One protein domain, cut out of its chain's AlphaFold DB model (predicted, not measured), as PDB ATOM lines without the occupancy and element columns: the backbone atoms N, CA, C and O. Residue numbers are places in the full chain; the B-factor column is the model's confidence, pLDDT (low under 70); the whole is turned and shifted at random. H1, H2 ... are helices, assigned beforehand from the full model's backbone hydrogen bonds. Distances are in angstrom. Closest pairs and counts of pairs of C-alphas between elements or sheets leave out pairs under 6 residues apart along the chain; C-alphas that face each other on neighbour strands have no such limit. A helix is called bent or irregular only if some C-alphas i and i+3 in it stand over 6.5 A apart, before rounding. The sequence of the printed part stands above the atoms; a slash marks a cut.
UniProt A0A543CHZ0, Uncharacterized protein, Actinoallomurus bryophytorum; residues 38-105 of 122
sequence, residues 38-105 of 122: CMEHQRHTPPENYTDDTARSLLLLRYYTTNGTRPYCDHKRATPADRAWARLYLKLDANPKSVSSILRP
ATOM      1  N   CYS A  38     115.107 139.857 163.691       94.19
ATOM      2  CA  CYS A  38     113.803 140.067 163.066       94.19
ATOM      3  C   CYS A  38     113.939 140.292 161.547       94.19
ATOM      4  O   CYS A  38     115.011 140.650 161.065       94.19
ATOM      5  N   MET A  39     112.865 140.058 160.790       94.75
ATOM      6  CA  MET A  39     112.801 140.311 159.346       94.75
ATOM      7  C   MET A  39     112.191 141.678 159.045       94.75
ATOM      8  O   MET A  39     111.257 142.119 159.716       94.75
ATOM      9  N   GLU A  40     112.655 142.305 157.974       94.31
ATOM     10  CA  GLU A  40     111.968 143.438 157.361       94.31
ATOM     11  C   GLU A  40     110.903 142.954 156.370       94.31
ATOM     12  O   GLU A  40     110.980 141.846 155.829       94.31
ATOM     13  N   HIS A  41     109.887 143.786 156.143       95.44
ATOM     14  CA  HIS A  41     108.859 143.514 155.145       95.44
ATOM     15  C   HIS A  41     109.399 143.709 153.731       95.44
ATOM     16  O   HIS A  41     110.050 144.710 153.439       95.44
ATOM     17  N   GLN A  42     109.052 142.789 152.833       95.81
ATOM     18  CA  GLN A  42     109.338 142.937 151.410       95.81
ATOM     19  C   GLN A  42     108.488 144.063 150.816       95.81
ATOM     20  O   GLN A  42     107.265 144.082 150.991       95.81
ATOM     21  N   ARG A  43     109.116 144.990 150.083       93.75
ATOM     22  CA  ARG A  43     108.411 146.140 149.484       93.75
ATOM     23  C   ARG A  43     107.672 145.788 148.200       93.75
ATOM     24  O   ARG A  43     106.651 146.395 147.881       93.75
ATOM     25  N   HIS A  44     108.170 144.790 147.477       93.38
ATOM     26  CA  HIS A  44     107.656 144.385 146.175       93.38
ATOM     27  C   HIS A  44     107.315 142.898 146.150       93.38
ATOM     28  O   HIS A  44     107.807 142.114 146.957       93.38
ATOM     29  N   THR A  45     106.450 142.506 145.217       95.19
ATOM     30  CA  THR A  45     106.226 141.085 144.908       95.19
ATOM     31  C   THR A  45     107.328 140.577 143.967       95.19
ATOM     32  O   THR A  45     107.954 141.394 143.288       95.19
ATOM     33  N   PRO A  46     107.587 139.257 143.912       96.25
ATOM     34  CA  PRO A  46     108.545 138.717 142.957       96.25
ATOM     35  C   PRO A  46     108.106 139.010 141.516       96.25
ATOM     36  O   PRO A  46     106.952 138.719 141.188       96.25
ATOM     37  N   PRO A  47     108.989 139.533 140.646       95.12
ATOM     38  CA  PRO A  47     108.707 139.564 139.216       95.12
ATOM     39  C   PRO A  47     108.674 138.137 138.654       95.12
ATOM     40  O   PRO A  47     109.291 137.226 139.211       95.12
ATOM     41  N   GLU A  48     107.977 137.938 137.535       93.88
ATOM     42  CA  GLU A  48     107.793 136.607 136.934       93.88
ATOM     43  C   GLU A  48     109.120 135.930 136.569       93.88
ATOM     44  O   GLU A  48     109.281 134.733 136.787       93.88
ATOM     45  N   ASN A  49     110.093 136.711 136.104       94.44
ATOM     46  CA  ASN A  49     111.418 136.253 135.696       94.44
ATOM     47  C   ASN A  49     112.446 136.222 136.841       94.44
ATOM     48  O   ASN A  49     113.650 136.161 136.591       94.44
ATOM     49  N   TYR A  50     112.024 136.310 138.110       93.44
ATOM     50  CA  TYR A  50     112.975 136.329 139.229       93.44
ATOM     51  C   TYR A  50     113.881 135.092 139.252       93.44
ATOM     52  O   TYR A  50     115.063 135.191 139.583       93.44
ATOM     53  N   THR A  51     113.320 133.933 138.907       95.00
ATOM     54  CA  THR A  51     114.003 132.636 138.967       95.00
ATOM     55  C   THR A  51     114.902 132.348 137.772       95.00
ATOM     56  O   THR A  51     115.629 131.359 137.798       95.00
ATOM     57  N   ASP A  52     114.900 133.214 136.759       95.56
ATOM     58  CA  ASP A  52     115.792 133.092 135.600       95.56
ATOM     59  C   ASP A  52     117.255 133.358 135.999       95.56
ATOM     60  O   ASP A  52     118.192 132.932 135.327       95.56
ATOM     61  N   ASP A  53     117.458 134.028 137.136       93.88
ATOM     62  CA  ASP A  53     118.756 134.244 137.758       93.88
ATOM     63  C   ASP A  53     118.966 133.248 138.914       93.88
ATOM     64  O   ASP A  53     118.319 133.292 139.970       93.88
ATOM     65  N   THR A  54     119.923 132.337 138.721       94.62
ATOM     66  CA  THR A  54     120.279 131.321 139.721       94.62
ATOM     67  C   THR A  54     120.847 131.945 140.998       94.62
ATOM     68  O   THR A  54     120.544 131.472 142.093       94.62
ATOM     69  N   ALA A  55     121.634 133.022 140.902       92.12
ATOM     70  CA  ALA A  55     122.216 133.671 142.075       92.12
ATOM     71  C   ALA A  55     121.130 134.322 142.943       92.12
ATOM     72  O   ALA A  55     121.151 134.187 144.169       92.12
ATOM     73  N   ARG A  56     120.127 134.951 142.317       92.62
ATOM     74  CA  ARG A  56     118.950 135.489 143.023       92.62
ATOM     75  C   ARG A  56     118.106 134.389 143.657       92.62
ATOM     76  O   ARG A  56     117.711 134.505 144.815       92.62
ATOM     77  N   SER A  57     117.892 133.287 142.945       95.00
ATOM     78  CA  SER A  57     117.172 132.129 143.485       95.00
ATOM     79  C   SER A  57     117.874 131.548 144.718       95.00
ATOM     80  O   SER A  57     117.238 131.301 145.743       95.00
ATOM     81  N   LEU A  58     119.203 131.406 144.672       95.38
ATOM     82  CA  LEU A  58     120.002 130.949 145.813       95.38
ATOM     83  C   LEU A  58     119.980 131.940 146.983       95.38
ATOM     84  O   LEU A  58     119.930 131.511 148.138       95.38
ATOM     85  N   LEU A  59     119.977 133.249 146.710       94.25
ATOM     86  CA  LEU A  59     119.820 134.283 147.736       94.25
ATOM     87  C   LEU A  59     118.489 134.119 148.482       94.25
ATOM     88  O   LEU A  59     118.486 134.076 149.714       94.25
ATOM     89  N   LEU A  60     117.383 133.966 147.748       96.25
ATOM     90  CA  LEU A  60     116.048 133.737 148.308       96.25
ATOM     91  C   LEU A  60     116.006 132.468 149.171       96.25
ATOM     92  O   LEU A  60     115.542 132.499 150.316       96.25
ATOM     93  N   LEU A  61     116.524 131.356 148.635       97.25
ATOM     94  CA  LEU A  61     116.582 130.065 149.324       97.25
ATOM     95  C   LEU A  61     117.365 130.164 150.635       97.25
ATOM     96  O   LEU A  61     116.882 129.745 151.692       97.25
ATOM     97  N   ARG A  62     118.562 130.751 150.586       96.50
ATOM     98  CA  ARG A  62     119.429 130.890 151.757       96.50
ATOM     99  C   ARG A  62     118.825 131.836 152.789       96.50
ATOM    100  O   ARG A  62     118.874 131.529 153.979       96.50
ATOM    101  N   TYR A  63     118.226 132.946 152.357       96.69
ATOM    102  CA  TYR A  63     117.577 133.891 153.260       96.69
ATOM    103  C   TYR A  63     116.467 133.214 154.067       96.69
ATOM    104  O   TYR A  63     116.516 133.226 155.296       96.69
ATOM    105  N   TYR A  64     115.493 132.579 153.411       97.38
ATOM    106  CA  TYR A  64     114.365 131.988 154.132       97.38
ATOM    107  C   TYR A  64     114.749 130.748 154.932       97.38
ATOM    108  O   TYR A  64     114.191 130.542 156.008       97.38
ATOM    109  N   THR A  65     115.734 129.971 154.477       97.19
ATOM    110  CA  THR A  65     116.270 128.854 155.269       97.19
ATOM    111  C   THR A  65     116.808 129.337 156.617       97.19
ATOM    112  O   THR A  65     116.527 128.716 157.640       97.19
ATOM    113  N   THR A  66     117.530 130.460 156.635       96.81
ATOM    114  CA  THR A  66     118.120 131.018 157.860       96.81
ATOM    115  C   THR A  66     117.113 131.817 158.693       96.81
ATOM    116  O   THR A  66     117.107 131.724 159.921       96.81
ATOM    117  N   ASN A  67     116.274 132.624 158.039       96.69
ATOM    118  CA  ASN A  67     115.548 133.718 158.689       96.69
ATOM    119  C   ASN A  67     114.028 133.589 158.647       96.69
ATOM    120  O   ASN A  67     113.361 134.279 159.410       96.69
ATOM    121  N   GLY A  68     113.449 132.719 157.817       96.12
ATOM    122  CA  GLY A  68     112.007 132.748 157.538       96.12
ATOM    123  C   GLY A  68     111.091 132.475 158.740       96.12
ATOM    124  O   GLY A  68     109.901 132.791 158.706       96.12
ATOM    125  N   THR A  69     111.635 131.929 159.829       96.38
ATOM    126  CA  THR A  69     110.908 131.691 161.085       96.38
ATOM    127  C   THR A  69     110.980 132.860 162.068       96.38
ATOM    128  O   THR A  69     110.289 132.837 163.089       96.38
ATOM    129  N   ARG A  70     111.794 133.883 161.785       95.44
ATOM    130  CA  ARG A  70     111.936 135.075 162.629       95.44
ATOM    131  C   ARG A  70     110.672 135.947 162.556       95.44
ATOM    132  O   ARG A  70     109.963 135.922 161.550       95.44
ATOM    133  N   PRO A  71     110.346 136.706 163.617       95.69
ATOM    134  CA  PRO A  71     109.256 137.677 163.565       95.69
ATOM    135  C   PRO A  71     109.623 138.870 162.673       95.69
ATOM    136  O   PRO A  71     110.804 139.145 162.471       95.69
ATOM    137  N   TYR A  72     108.626 139.615 162.190       95.56
ATOM    138  CA  TYR A  72     108.873 140.922 161.575       95.56
ATOM    139  C   TYR A  72     109.269 141.956 162.630       95.56
ATOM    140  O   TYR A  72     108.792 141.892 163.767       95.56
ATOM    141  N   CYS A  73     110.141 142.894 162.260       95.31
ATOM    142  CA  CYS A  73     110.704 143.882 163.184       95.31
ATOM    143  C   CYS A  73     109.657 144.839 163.770       95.31
ATOM    144  O   CYS A  73     109.811 145.291 164.899       95.31
ATOM    145  N   ASP A  74     108.570 145.114 163.048       96.00
ATOM    146  CA  ASP A  74     107.450 145.920 163.548       96.00
ATOM    147  C   ASP A  74     106.388 145.085 164.292       96.00
ATOM    148  O   ASP A  74     105.324 145.593 164.653       96.00
ATOM    149  N   HIS A  75     106.666 143.794 164.499       94.94
ATOM    150  CA  HIS A  75     105.778 142.798 165.096       94.94
ATOM    151  C   HIS A  75     104.419 142.641 164.398       94.94
ATOM    152  O   HIS A  75     103.501 142.022 164.953       94.94
ATOM    153  N   LYS A  76     104.269 143.146 163.169       94.75
ATOM    154  CA  LYS A  76     103.062 142.946 162.374       94.75
ATOM    155  C   LYS A  76     103.108 141.613 161.642       94.75
ATOM    156  O   LYS A  76     104.070 140.844 161.661       94.75
ATOM    157  N   ARG A  77     101.969 141.287 161.035       93.38
ATOM    158  CA  ARG A  77     101.822 140.087 160.211       93.38
ATOM    159  C   ARG A  77     102.486 140.305 158.859       93.38
ATOM    160  O   ARG A  77     102.535 141.426 158.371       93.38
ATOM    161  N   ALA A  78     102.865 139.199 158.223       96.62
ATOM    162  CA  ALA A  78     103.302 139.193 156.834       96.62
ATOM    163  C   ALA A  78     102.330 139.979 155.937       96.62
ATOM    164  O   ALA A  78     101.104 139.833 156.028       96.62
ATOM    165  N   THR A  79     102.878 140.782 155.042       96.25
ATOM    166  CA  THR A  79     102.152 141.490 153.990       96.25
ATOM    167  C   THR A  79     101.819 140.542 152.827       96.25
ATOM    168  O   THR A  79     102.276 139.392 152.784       96.25
ATOM    169  N   PRO A  80     100.998 140.969 151.851       96.44
ATOM    170  CA  PRO A  80     100.826 140.215 150.611       96.44
ATOM    171  C   PRO A  80     102.143 139.970 149.857       96.44
ATOM    172  O   PRO A  80     102.314 138.876 149.317       96.44
ATOM    173  N   ALA A  81     103.063 140.942 149.868       96.81
ATOM    174  CA  ALA A  81     104.377 140.839 149.234       96.81
ATOM    175  C   ALA A  81     105.238 139.758 149.897       96.81
ATOM    176  O   ALA A  81     105.712 138.847 149.220       96.81
ATOM    177  N   ASP A  82     105.320 139.770 151.227       97.50
ATOM    178  CA  ASP A  82     106.019 138.736 151.996       97.50
ATOM    179  C   ASP A  82     105.515 137.327 151.676       97.50
ATOM    180  O   ASP A  82     106.287 136.395 151.449       97.50
ATOM    181  N   ARG A  83     104.187 137.166 151.624       98.19
ATOM    182  CA  ARG A  83     103.575 135.881 151.280       98.19
ATOM    183  C   ARG A  83     103.874 135.465 149.842       98.19
ATOM    184  O   ARG A  83     103.946 134.268 149.576       98.19
ATOM    185  N   ALA A  84     104.005 136.408 148.910       98.12
ATOM    186  CA  ALA A  84     104.346 136.103 147.523       98.12
ATOM    187  C   ALA A  84     105.776 135.558 147.407       98.12
ATOM    188  O   ALA A  84     105.972 134.523 146.773       98.12
ATOM    189  N   TRP A  85     106.734 136.173 148.101       98.38
ATOM    190  CA  TRP A  85     108.106 135.670 148.199       98.38
ATOM    191  C   TRP A  85     108.194 134.306 148.880       98.38
ATOM    192  O   TRP A  85     108.824 133.395 148.348       98.38
ATOM    193  N   ALA A  86     107.493 134.120 150.000       98.25
ATOM    194  CA  ALA A  86     107.423 132.825 150.672       98.25
ATOM    195  C   ALA A  86     106.831 131.726 149.771       98.25
ATOM    196  O   ALA A  86     107.301 130.592 149.796       98.25
ATOM    197  N   ARG A  87     105.827 132.040 148.939       98.44
ATOM    198  CA  ARG A  87     105.304 131.090 147.943       98.44
ATOM    199  C   ARG A  87     106.318 130.781 146.846       98.44
ATOM    200  O   ARG A  87     106.394 129.628 146.441       98.44
ATOM    201  N   LEU A  88     107.077 131.768 146.369       98.31
ATOM    202  CA  LEU A  88     108.133 131.525 145.384       98.31
ATOM    203  C   LEU A  88     109.213 130.595 145.948       98.31
ATOM    204  O   LEU A  88     109.600 129.645 145.281       98.31
ATOM    205  N   TYR A  89     109.615 130.799 147.203       98.38
ATOM    206  CA  TYR A  89     110.513 129.894 147.918       98.38
ATOM    207  C   TYR A  89     109.992 128.443 147.934       98.38
ATOM    208  O   TYR A  89     110.759 127.521 147.682       98.38
ATOM    209  N   LEU A  90     108.685 128.224 148.138       98.31
ATOM    210  CA  LEU A  90     108.098 126.877 148.043       98.31
ATOM    211  C   LEU A  90     108.033 126.326 146.617       98.31
ATOM    212  O   LEU A  90     108.163 125.123 146.443       98.31
ATOM    213  N   LYS A  91     107.833 127.177 145.603       97.94
ATOM    214  CA  LYS A  91     107.875 126.759 144.190       97.94
ATOM    215  C   LYS A  91     109.265 126.287 143.758       97.94
ATOM    216  O   LYS A  91     109.370 125.572 142.773       97.94
ATOM    217  N   LEU A  92     110.306 126.688 144.486       97.12
ATOM    218  CA  LEU A  92     111.675 126.193 144.333       97.12
ATOM    219  C   LEU A  92     111.925 124.901 145.147       97.12
ATOM    220  O   LEU A  92     113.068 124.611 145.486       97.12
ATOM    221  N   ASP A  93     110.863 124.171 145.515       97.38
ATOM    222  CA  ASP A  93     110.877 122.925 146.303       97.38
ATOM    223  C   ASP A  93     111.605 123.018 147.659       97.38
ATOM    224  O   ASP A  93     112.138 122.042 148.194       97.38
ATOM    225  N   ALA A  94     111.613 124.208 148.260       97.81
ATOM    226  CA  ALA A  94     112.296 124.446 149.522       97.81
ATOM    227  C   ALA A  94     111.461 124.052 150.757       97.81
ATOM    228  O   ALA A  94     110.250 123.834 150.698       97.81
ATOM    229  N   ASN A  95     112.108 123.980 151.925       97.88
ATOM    230  CA  ASN A  95     111.490 123.449 153.144       97.88
ATOM    231  C   ASN A  95     110.315 124.319 153.647       97.88
ATOM    232  O   ASN A  95     110.555 125.428 154.138       97.88
ATOM    233  N   PRO A  96     109.065 123.813 153.678       97.62
ATOM    234  CA  PRO A  96     107.897 124.602 154.069       97.62
ATOM    235  C   PRO A  96     107.906 125.082 155.520       97.62
ATOM    236  O   PRO A  96     107.279 126.096 155.842       97.62
ATOM    237  N   LYS A  97     108.648 124.412 156.411       97.44
ATOM    238  CA  LYS A  97     108.757 124.831 157.816       97.44
ATOM    239  C   LYS A  97     109.366 126.225 157.945       97.44
ATOM    240  O   LYS A  97     108.930 126.981 158.815       97.44
ATOM    241  N   SER A  98     110.285 126.579 157.046       97.81
ATOM    242  CA  SER A  98     110.995 127.857 157.036       97.81
ATOM    243  C   SER A  98     110.086 129.061 156.824       97.81
ATOM    244  O   SER A  98     110.424 130.135 157.287       97.81
ATOM    245  N   VAL A  99     108.928 128.905 156.176       97.88
ATOM    246  CA  VAL A  99     108.011 130.024 155.870       97.88
ATOM    247  C   VAL A  99     106.594 129.816 156.417       97.88
ATOM    248  O   VAL A  99     105.672 130.579 156.122       97.88
ATOM    249  N   SER A 100     106.400 128.789 157.246       95.62
ATOM    250  CA  SER A 100     105.095 128.422 157.811       95.62
ATOM    251  C   SER A 100     104.429 129.558 158.602       95.62
ATOM    252  O   SER A 100     103.214 129.743 158.527       95.62
ATOM    253  N   SER A 101     105.208 130.363 159.329       93.38
ATOM    254  CA  SER A 101     104.712 131.526 160.075       93.38
ATOM    255  C   SER A 101     104.206 132.648 159.163       93.38
ATOM    256  O   SER A 101     103.245 133.321 159.537       93.38
ATOM    257  N   ILE A 102     104.816 132.807 157.983       96.94
ATOM    258  CA  ILE A 102     104.518 133.837 156.977       96.94
ATOM    259  C   ILE A 102     103.235 133.489 156.211       96.94
ATOM    260  O   ILE A 102     102.398 134.356 155.958       96.94
ATOM    261  N   LEU A 103     103.063 132.211 155.857       96.50
ATOM    262  CA  LEU A 103     101.936 131.728 155.047       96.50
ATOM    263  C   LEU A 103     100.687 131.371 155.859       96.50
ATOM    264  O   LEU A 103      99.625 131.135 155.283       96.50
ATOM    265  N   ARG A 104     100.790 131.338 157.187       89.50
ATOM    266  CA  ARG A 104      99.663 131.008 158.055       89.50
ATOM    267  C   ARG A 104      98.539 132.047 157.923       89.50
ATOM    268  O   ARG A 104      98.801 133.247 158.052       89.50
ATOM    269  N   PRO A 105      97.281 131.612 157.738       74.94
ATOM    270  CA  PRO A 105      96.149 132.523 157.698       74.94
ATOM    271  C   PRO A 105      95.986 133.293 159.020       74.94
ATOM    272  O   PRO A 105      96.309 132.769 160.093       74.94
TER     273      PRO A 105
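This is residues 38 to 105 of the 122 residues of an uncharacterized protein of Actinoallomurus bryophytorum (UniProt A0A543CHZ0). A hairpin of two helices, H2 and H3, side by side and running opposite ways, packs on one longer helix, H1, which crosses them at a wide angle. Residues 38 to 53 and 68 to 79, two long stretches with no named element, loop beside the three helices. The printed part has 68 residues with three named helices in the order H1, H2, H3 and no named strand; the class is all helix, with 34 residues in the helices. It is compact, with a radius of gyration of the C-alphas of 11.2 A and spans of 32 by 22 by 20 A.

H1, the longest helix, holds residues 54 to 67 and is 19.7 A long, from C-alpha 54 at (120.279, 131.321, 139.721) to C-alpha 67 at (115.548, 133.718, 158.689). H2 holds residues 80 to 91 and is 16.5 A long. H3 holds residues 96 to 103, 9.3 A, and ends with C-alpha 103 at (101.936, 131.728, 155.047). H3 is irregular: C-alphas 98 and 101 are 7.9 A apart.

H1 touches H2 with residues 60 to 64 alone, and H2 touches H1 with residues 86 to 89 alone; the closest C-alphas, of Leu 61 and Tyr 89, are 6.2 A apart. Their lines are about perpendicular, only just, at 71 degrees. H1 touches H3 with residues 64 to 67 alone, about perpendicular at 79 degrees; the closest C-alphas, of Thr 65 and Ser 98, are 5.7 A apart. H2 and H3 form a helical hairpin and touch at a shallow tilt of 19 degrees, opposite ways; the closest C-alphas, of Arg 83 and Leu 103, are 5.8 A apart. Every O i to N i+4 pair is within hydrogen-bond range in H1 and H2, but 2 of 4 in H3.

The C-alphas farthest apart, of Asp 52 and His 75, are 32.6 A apart. The link from H1 to H2 is long, with 12 residues, and that from H2 to H3 is tight. The printed part has no cut. Its mean pLDDT is 95.6, and no printed residue is under 70.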